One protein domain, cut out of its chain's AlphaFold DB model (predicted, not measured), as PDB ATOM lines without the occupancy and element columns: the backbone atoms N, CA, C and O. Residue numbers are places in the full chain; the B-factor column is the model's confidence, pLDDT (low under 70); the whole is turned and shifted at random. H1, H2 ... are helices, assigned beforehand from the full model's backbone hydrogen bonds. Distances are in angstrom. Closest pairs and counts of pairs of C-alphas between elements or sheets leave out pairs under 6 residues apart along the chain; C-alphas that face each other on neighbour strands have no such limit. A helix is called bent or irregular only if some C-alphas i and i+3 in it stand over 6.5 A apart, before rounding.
ATOM      1  N   LEU A  23      12.059  47.196  28.068       93.88
ATOM      2  CA  LEU A  23      12.169  48.414  28.875       93.88
ATOM      3  C   LEU A  23      10.797  49.007  29.206       93.88
ATOM      4  O   LEU A  23      10.570  49.371  30.350       93.88
ATOM      5  N   ARG A  24       9.856  49.030  28.252       94.44
ATOM      6  CA  ARG A  24       8.470  49.462  28.509       94.44
ATOM      7  C   ARG A  24       7.743  48.567  29.511       94.44
ATOM      8  O   ARG A  24       6.987  49.066  30.336       94.44
ATOM      9  N   SER A  25       7.945  47.252  29.442       94.00
ATOM     10  CA  SER A  25       7.357  46.336  30.422       94.00
ATOM     11  C   SER A  25       7.967  46.535  31.810       94.00
ATOM     12  O   SER A  25       7.244  46.502  32.801       94.00
ATOM     13  N   THR A  26       9.281  46.744  31.886       93.50
ATOM     14  CA  THR A  26       9.989  47.019  33.142       93.50
ATOM     15  C   THR A  26       9.567  48.356  33.737       93.50
ATOM     16  O   THR A  26       9.343  48.428  34.936       93.50
ATOM     17  N   ASP A  27       9.382  49.389  32.920       94.44
ATOM     18  CA  ASP A  27       8.863  50.686  33.363       94.44
ATOM     19  C   ASP A  27       7.452  50.549  33.959       94.44
ATOM     20  O   ASP A  27       7.157  51.066  35.032       94.44
ATOM     21  N   ARG A  28       6.592  49.748  33.318       93.88
ATOM     22  CA  ARG A  28       5.204  49.555  33.755       93.88
ATOM     23  C   ARG A  28       5.041  48.659  34.986       93.88
ATOM     24  O   ARG A  28       4.150  48.903  35.793       93.88
ATOM     25  N   PHE A  29       5.825  47.587  35.096       93.56
ATOM     26  CA  PHE A  29       5.601  46.519  36.086       93.56
ATOM     27  C   PHE A  29       6.806  46.246  36.995       93.56
ATOM     28  O   PHE A  29       6.694  45.472  37.943       93.56
ATOM     29  N   GLY A  30       7.963  46.853  36.729       91.31
ATOM     30  CA  GLY A  30       9.208  46.576  37.444       91.31
ATOM     31  C   GLY A  30       9.145  46.934  38.926       91.31
ATOM     32  O   GLY A  30       9.621  46.155  39.744       91.31
ATOM     33  N   ALA A  31       8.502  48.051  39.278       93.56
ATOM     34  CA  ALA A  31       8.330  48.458  40.673       93.56
ATOM     35  C   ALA A  31       7.469  47.460  41.464       93.56
ATOM     36  O   ALA A  31       7.862  47.031  42.542       93.56
ATOM     37  N   VAL A  32       6.340  47.028  40.894       94.31
ATOM     38  CA  VAL A  32       5.475  46.011  41.514       94.31
ATOM     39  C   VAL A  32       6.236  44.696  41.682       94.31
ATOM     40  O   VAL A  32       6.232  44.120  42.761       94.31
ATOM     41  N   ASN A  33       6.973  44.261  40.656       93.56
ATOM     42  CA  ASN A  33       7.792  43.053  40.754       93.56
ATOM     43  C   ASN A  33       8.883  43.149  41.830       93.56
ATOM     44  O   ASN A  33       9.198  42.133  42.442       93.56
ATOM     45  N   ALA A  34       9.468  44.331  42.043       93.81
ATOM     46  CA  ALA A  34      10.466  44.542  43.086       93.81
ATOM     47  C   ALA A  34       9.852  44.432  44.488       93.81
ATOM     48  O   ALA A  34      10.435  43.767  45.336       93.81
ATOM     49  N   VAL A  35       8.663  45.006  44.706       95.31
ATOM     50  CA  VAL A  35       7.926  44.894  45.979       95.31
ATOM     51  C   VAL A  35       7.544  43.441  46.271       95.31
ATOM     52  O   VAL A  35       7.772  42.949  47.371       95.31
ATOM     53  N   GLU A  36       7.030  42.722  45.273       95.50
ATOM     54  CA  GLU A  36       6.707  41.294  45.408       95.50
ATOM     55  C   GLU A  36       7.952  40.453  45.725       95.50
ATOM     56  O   GLU A  36       7.904  39.530  46.536       95.50
ATOM     57  N   GLU A  37       9.096  40.772  45.112       96.12
ATOM     58  CA  GLU A  37      10.352  40.093  45.423       96.12
ATOM     59  C   GLU A  37      10.873  40.434  46.826       96.12
ATOM     60  O   GLU A  37      11.412  39.554  47.497       96.12
ATOM     61  N   GLN A  38      10.704  41.677  47.286       97.00
ATOM     62  CA  GLN A  38      11.032  42.071  48.659       97.00
ATOM     63  C   GLN A  38      10.195  41.276  49.661       97.00
ATOM     64  O   GLN A  38      10.759  40.761  50.623       97.00
ATOM     65  N   GLY A  39       8.891  41.111  49.414       96.94
ATOM     66  CA  GLY A  39       8.016  40.269  50.234       96.94
ATOM     67  C   GLY A  39       8.479  38.811  50.261       96.94
ATOM     68  O   GLY A  39       8.748  38.271  51.330       96.94
ATOM     69  N   ASP A  40       8.696  38.212  49.085       96.44
ATOM     70  CA  ASP A  40       9.201  36.837  48.963       96.44
ATOM     71  C   ASP A  40      10.517  36.614  49.730       96.44
ATOM     72  O   ASP A  40      10.691  35.589  50.392       96.44
ATOM     73  N   LEU A  41      11.468  37.547  49.616       97.56
ATOM     74  CA  LEU A  41      12.755  37.457  50.306       97.56
ATOM     75  C   LEU A  41      12.625  37.729  51.802       97.56
ATOM     76  O   LEU A  41      13.348  37.105  52.575       97.56
ATOM     77  N   SER A  42      11.713  38.612  52.211       97.75
ATOM     78  CA  SER A  42      11.481  38.891  53.629       97.75
ATOM     79  C   SER A  42      10.936  37.663  54.347       97.75
ATOM     80  O   SER A  42      11.451  37.276  55.397       97.75
ATOM     81  N   ASP A  43       9.970  36.985  53.725       95.88
ATOM     82  CA  ASP A  43       9.414  35.727  54.221       95.88
ATOM     83  C   ASP A  43      10.484  34.631  54.272       95.88
ATOM     84  O   ASP A  43      10.633  33.923  55.270       95.88
ATOM     85  N   LEU A  44      11.272  34.504  53.202       96.25
ATOM     86  CA  LEU A  44      12.280  33.457  53.065       96.25
ATOM     87  C   LEU A  44      13.463  33.637  54.033       96.25
ATOM     88  O   LEU A  44      14.020  32.654  54.526       96.25
ATOM     89  N   LEU A  45      13.859  34.881  54.303       96.62
ATOM     90  CA  LEU A  45      14.960  35.217  55.207       96.62
ATOM     91  C   LEU A  45      14.498  35.487  56.646       96.62
ATOM     92  O   LEU A  45      15.354  35.653  57.521       96.62
ATOM     93  N   ALA A  46      13.185  35.502  56.898       95.69
ATOM     94  CA  ALA A  46      12.575  35.858  58.178       95.69
ATOM     95  C   ALA A  46      13.086  37.206  58.731       95.69
ATOM     96  O   ALA A  46      13.348  37.349  59.925       95.69
ATOM     97  N   THR A  47      13.276  38.186  57.847       95.50
ATOM     98  CA  THR A  47      13.718  39.548  58.174       95.50
ATOM     99  C   THR A  47      13.086  40.525  57.202       95.50
ATOM    100  O   THR A  47      12.822  40.163  56.064       95.50
ATOM    101  N   GLU A  48      12.880  41.769  57.615       96.50
ATOM    102  CA  GLU A  48      12.473  42.821  56.684       96.50
ATOM    103  C   GLU A  48      13.593  43.088  55.664       96.50
ATOM    104  O   GLU A  48      14.770  43.159  56.033       96.50
ATOM    105  N   VAL A  49      13.227  43.189  54.383       96.88
ATOM    106  CA  VAL A  49      14.144  43.454  53.265       96.88
ATOM    107  C   VAL A  49      13.803  44.788  52.611       96.88
ATOM    108  O   VAL A  49      12.749  44.941  51.998       96.88
ATOM    109  N   ASP A  50      14.751  45.717  52.644       95.38
ATOM    110  CA  ASP A  50      14.706  47.000  51.939       95.38
ATOM    111  C   ASP A  50      15.654  47.033  50.720       95.38
ATOM    112  O   ASP A  50      15.348  47.665  49.707       95.38
ATOM    113  N   ASP A  51      16.750  46.269  50.759       96.44
ATOM    114  CA  ASP A  51      17.721  46.106  49.673       96.44
ATOM    115  C   ASP A  51      17.709  44.682  49.086       96.44
ATOM    116  O   ASP A  51      18.272  43.727  49.634       96.44
ATOM    117  N   LEU A  52      17.129  44.556  47.886       95.38
ATOM    118  CA  LEU A  52      17.066  43.304  47.126       95.38
ATOM    119  C   LEU A  52      18.442  42.702  46.810       95.38
ATOM    120  O   LEU A  52      18.583  41.479  46.756       95.38
ATOM    121  N   MET A  53      19.461  43.524  46.552       96.44
ATOM    122  CA  MET A  53      20.792  43.021  46.211       96.44
ATOM    123  C   MET A  53      21.430  42.348  47.424       96.44
ATOM    124  O   MET A  53      21.976  41.247  47.302       96.44
ATOM    125  N   ASN A  54      21.337  42.983  48.592       97.44
ATOM    126  CA  ASN A  54      21.862  42.414  49.829       97.44
ATOM    127  C   ASN A  54      21.073  41.173  50.251       97.44
ATOM    128  O   ASN A  54      21.689  40.155  50.564       97.44
ATOM    129  N   ALA A  55      19.744  41.192  50.143       97.56
ATOM    130  CA  ALA A  55      18.918  40.026  50.450       97.56
ATOM    131  C   ALA A  55      19.230  38.816  49.553       97.56
ATOM    132  O   ALA A  55      19.318  37.689  50.034       97.56
ATOM    133  N   ARG A  56      19.491  39.021  48.254       97.25
ATOM    134  CA  ARG A  56      19.918  37.930  47.357       97.25
ATOM    135  C   ARG A  56      21.284  37.356  47.735       97.25
ATOM    136  O   ARG A  56      21.485  36.148  47.632       97.25
ATOM    137  N   ARG A  57      22.230  38.198  48.164       97.94
ATOM    138  CA  ARG A  57      23.539  37.730  48.656       97.94
ATOM    139  C   ARG A  57      23.384  36.903  49.927       97.94
ATOM    140  O   ARG A  57      23.980  35.833  50.015       97.94
ATOM    141  N   GLU A  58      22.553  37.366  50.855       97.75
ATOM    142  CA  GLU A  58      22.240  36.653  52.094       97.75
ATOM    143  C   GLU A  58      21.567  35.305  51.814       97.75
ATOM    144  O   GLU A  58      21.973  34.284  52.365       97.75
ATOM    145  N   LEU A  59      20.602  35.261  50.890       97.44
ATOM    146  CA  LEU A  59      19.981  34.013  50.445       97.44
ATOM    147  C   LEU A  59      21.026  33.006  49.945       97.44
ATOM    148  O   LEU A  59      21.013  31.846  50.358       97.44
ATOM    149  N   CYS A  60      21.951  33.443  49.086       97.31
ATOM    150  CA  CYS A  60      23.038  32.595  48.598       97.31
ATOM    151  C   CYS A  60      23.940  32.102  49.738       97.31
ATOM    152  O   CYS A  60      24.300  30.925  49.756       97.31
ATOM    153  N   ALA A  61      24.280  32.970  50.694       97.81
ATOM    154  CA  ALA A  61      25.103  32.609  51.844       97.81
ATOM    155  C   ALA A  61      24.411  31.559  52.731       97.81
ATOM    156  O   ALA A  61      25.017  30.544  53.073       97.81
ATOM    157  N   ARG A  62      23.120  31.741  53.037       97.69
ATOM    158  CA  ARG A  62      22.325  30.776  53.816       97.69
ATOM    159  C   ARG A  62      22.151  29.443  53.105       97.69
ATOM    160  O   ARG A  62      22.209  28.393  53.741       97.69
ATOM    161  N   LEU A  63      21.980  29.469  51.784       96.94
ATOM    162  CA  LEU A  63      21.913  28.255  50.970       96.94
ATOM    163  C   LEU A  63      23.220  27.467  51.037       96.94
ATOM    164  O   LEU A  63      23.197  26.265  51.276       96.94
ATOM    165  N   GLN A  64      24.356  28.149  50.880       97.00
ATOM    166  CA  GLN A  64      25.679  27.529  50.982       97.00
ATOM    167  C   GLN A  64      25.961  26.989  52.387       97.00
ATOM    168  O   GLN A  64      26.554  25.923  52.524       97.00
ATOM    169  N   ALA A  65      25.506  27.694  53.423       97.19
ATOM    170  CA  ALA A  65      25.614  27.256  54.810       97.19
ATOM    171  C   ALA A  65      24.621  26.137  55.182       97.19
ATOM    172  O   ALA A  65      24.688  25.609  56.289       97.19
ATOM    173  N   GLY A  66      23.680  25.788  54.296       96.38
ATOM    174  CA  GLY A  66      22.631  24.803  54.567       96.38
ATOM    175  C   GLY A  66      21.603  25.255  55.609       96.38
ATOM    176  O   GLY A  66      20.866  24.428  56.139       96.38
ATOM    177  N   THR A  67      21.534  26.555  55.914       96.38
ATOM    178  CA  THR A  67      20.597  27.126  56.898       96.38
ATOM    179  C   THR A  67      19.236  27.461  56.296       96.38
ATOM    180  O   THR A  67      18.312  27.831  57.017       96.38
ATOM    181  N   ILE A  68      19.089  27.292  54.981       95.94
ATOM    182  CA  ILE A  68      17.822  27.390  54.267       95.94
ATOM    183  C   ILE A  68      17.619  26.163  53.378       95.94
ATOM    184  O   ILE A  68      18.552  25.655  52.754       95.94
ATOM    185  N   GLY A  69      16.388  25.655  53.326       94.38
ATOM    186  CA  GLY A  69      16.077  24.436  52.587       94.38
ATOM    187  C   GLY A  69      16.083  24.643  51.070       94.38
ATOM    188  O   GLY A  69      15.456  25.572  50.563       94.38
ATOM    189  N   HIS A  70      16.692  23.710  50.328       94.81
ATOM    190  CA  HIS A  70      16.733  23.730  48.857       94.81
ATOM    191  C   HIS A  70      15.355  23.886  48.206       94.81
ATOM    192  O   HIS A  70      15.222  24.576  47.200       94.81
ATOM    193  N   ARG A  71      14.319  23.265  48.784       96.31
ATOM    194  CA  ARG A  71      12.950  23.357  48.266       96.31
ATOM    195  C   ARG A  71      12.413  24.788  48.307       96.31
ATOM    196  O   ARG A  71      11.888  25.253  47.302       96.31
ATOM    197  N   ALA A  72      12.583  25.484  49.429       94.38
ATOM    198  CA  ALA A  72      12.121  26.863  49.578       94.38
ATOM    199  C   ALA A  72      12.838  27.793  48.586       94.38
ATOM    200  O   ALA A  72      12.210  28.632  47.942       94.38
ATOM    201  N   VAL A  73      14.143  27.577  48.382       96.56
ATOM    202  CA  VAL A  73      14.910  28.309  47.364       96.56
ATOM    203  C   VAL A  73      14.426  27.989  45.950       96.56
ATOM    204  O   VAL A  73      14.268  28.900  45.143       96.56
ATOM    205  N   ALA A  74      14.150  26.723  45.636       96.75
ATOM    206  CA  ALA A  74      13.635  26.333  44.325       96.75
ATOM    207  C   ALA A  74      12.270  26.979  44.027       96.75
ATOM    208  O   ALA A  74      12.044  27.452  42.913       96.75
ATOM    209  N   GLU A  75      11.384  27.050  45.023       96.56
ATOM    210  CA  GLU A  75      10.089  27.730  44.917       96.56
ATOM    211  C   GLU A  75      10.261  29.245  44.695       96.56
ATOM    212  O   GLU A  75       9.619  29.805  43.804       96.56
ATOM    213  N   TYR A  76      11.185  29.900  45.407       96.38
ATOM    214  CA  TYR A  76      11.556  31.299  45.148       96.38
ATOM    215  C   TYR A  76      12.096  31.501  43.721       96.38
ATOM    216  O   TYR A  76      11.623  32.375  42.991       96.38
ATOM    217  N   CYS A  77      13.038  30.663  43.278       96.62
ATOM    218  CA  CYS A  77      13.603  30.730  41.930       96.62
ATOM    219  C   CYS A  77      12.534  30.531  40.849       96.62
ATOM    220  O   CYS A  77      12.585  31.185  39.805       96.62
ATOM    221  N   GLN A  78      11.549  29.663  41.093       95.75
ATOM    222  CA  GLN A  78      10.420  29.461  40.189       95.75
ATOM    223  C   GLN A  78       9.564  30.728  40.078       95.75
ATOM    224  O   GLN A  78       9.282  31.163  38.955       95.75
ATOM    225  N   ARG A  79       9.201  31.356  41.205       95.50
ATOM    226  CA  ARG A  79       8.432  32.612  41.206       95.50
ATOM    227  C   ARG A  79       9.198  33.731  40.510       95.50
ATOM    228  O   ARG A  79       8.637  34.440  39.671       95.50
ATOM    229  N   GLN A  80      10.501  33.825  40.763       94.88
ATOM    230  CA  GLN A  80      11.357  34.813  40.120       94.88
ATOM    231  C   GLN A  80      11.464  34.592  38.609       94.88
ATOM    232  O   GLN A  80      11.274  35.526  37.828       94.88
ATOM    233  N   GLY A  81      11.674  33.347  38.178       93.06
ATOM    234  CA  GLY A  81      11.679  32.981  36.764       93.06
ATOM    235  C   GLY A  81      10.350  33.301  36.073       93.06
ATOM    236  O   GLY A  81      10.346  33.824  34.955       93.06
ATOM    237  N   ALA A  82       9.220  33.062  36.745       92.25
ATOM    238  CA  ALA A  82       7.896  33.408  36.235       92.25
ATOM    239  C   ALA A  82       7.727  34.929  36.059       92.25
ATOM    240  O   ALA A  82       7.297  35.371  34.989       92.25
ATOM    241  N   ARG A  83       8.139  35.739  37.046       93.06
ATOM    242  CA  ARG A  83       8.109  37.213  36.965       93.06
ATOM    243  C   ARG A  83       8.987  37.753  35.840       93.06
ATOM    244  O   ARG A  83       8.529  38.566  35.035       93.06
ATOM    245  N   THR A  84      10.229  37.279  35.729       91.31
ATOM    246  CA  THR A  84      11.133  37.685  34.640       91.31
ATOM    247  C   THR A  84      10.570  37.291  33.275       91.31
ATOM    248  O   THR A  84      10.606  38.090  32.339       91.31
ATOM    249  N   THR A  85       9.983  36.097  33.163       90.81
ATOM    250  CA  THR A  85       9.329  35.642  31.927       90.81
ATOM    251  C   THR A  85       8.137  36.524  31.574       90.81
ATOM    252  O   THR A  85       7.962  36.871  30.407       90.81
ATOM    253  N   HIS A  86       7.340  36.934  32.564       89.81
ATOM    254  CA  HIS A  86       6.221  37.846  32.352       89.81
ATOM    255  C   HIS A  86       6.693  39.203  31.803       89.81
ATOM    256  O   HIS A  86       6.163  39.659  30.793       89.81
ATOM    257  N   LEU A  87       7.742  39.798  32.385       91.00
ATOM    258  CA  LEU A  87       8.329  41.053  31.885       91.00
ATOM    259  C   LEU A  87       8.908  40.923  30.469       91.00
ATOM    260  O   LEU A  87       8.834  41.845  29.658       91.00
ATOM    261  N   ALA A  88       9.504  39.774  30.158       90.81
ATOM    262  CA  ALA A  88      10.103  39.525  28.854       90.81
ATOM    263  C   ALA A  88       9.079  39.116  27.782       90.81
ATOM    264  O   ALA A  88       9.415  39.129  26.594       90.81
ATOM    265  N   ARG A  89       7.844  38.765  28.162       88.69
ATOM    266  CA  ARG A  89       6.869  38.082  27.299       88.69
ATOM    267  C   ARG A  89       6.639  38.803  25.971       88.69
ATOM    268  O   ARG A  89       6.780  38.199  24.906       88.69
ATOM    269  N   ASP A  90       6.389  40.106  26.021       85.75
ATOM    270  CA  ASP A  90       6.144  40.925  24.825       85.75
ATOM    271  C   ASP A  90       7.391  41.078  23.939       85.75
ATOM    272  O   ASP A  90       7.299  41.201  22.710       85.75
TER     273      ASP A  90
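Overview. This is residues 23 to 90 of the 104 residues of the protein "Unannotated protein" of freshwater metagenome (UniProt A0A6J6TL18). Two long helices, H1 and H3, run side by side in opposite ways along the length of an elongated body, and the shorter H2 packs slantwise on H1 at the end where H1 finishes and H3 begins. Near residue 30, H1 has a kink of 59 degrees. The printed part has 68 residues with three named helices in the order H1, H2, H3 and no named strand; the class is all helix. It is only just compact, close to loose, with a radius of gyration of the C-alphas of 12.7 A, and spans 38 by 22 by 15 A.

Arrangement. H1, residues 23 to 45, touches H2, residues 52 to 64; their closest C-alphas, those of Gln 38 and Leu 52, are 6.3 A apart. These two run the same way at a steep tilt of 44 degrees. H1 also touches H3, residues 70 to 90, at a shallow tilt of 9 degrees, opposite ways; their closest C-alphas, those of Ser 25 and Leu 87, are 5.6 A apart. H2 and H3 are close but not clearly touching, with the closest C-alphas, those of Leu 63 and His 70, 7.2 A apart. They run opposite ways at a tilt of 37 degrees, only just steep. Every O i to N i+4 pair is within hydrogen-bond range in H2, against 17 of 19 in H1 and 16 of 17 in H3.

Along the chain. H1 begins at C-alpha 23 (12.169, 48.414, 28.875) and is 29.6 A long; it is irregular, with C-alphas 28 and 31 7.7 A apart. H2 begins at C-alpha 52 (17.066, 43.304, 47.126) and is 18.4 A long. H3, 31.4 A long, ends at C-alpha 90 (6.144, 40.925, 24.825); it is irregular, with C-alphas 87 and 90 7.4 A apart.

Size, cuts and confidence. The two C-alphas farthest apart, those of Arg 24 and Gly 66, are 38.6 A apart. The link from H1 to H2 is short and that from H2 to H3 is tight. The printed part has no cut, and no printed residue is under 70 in pLDDT.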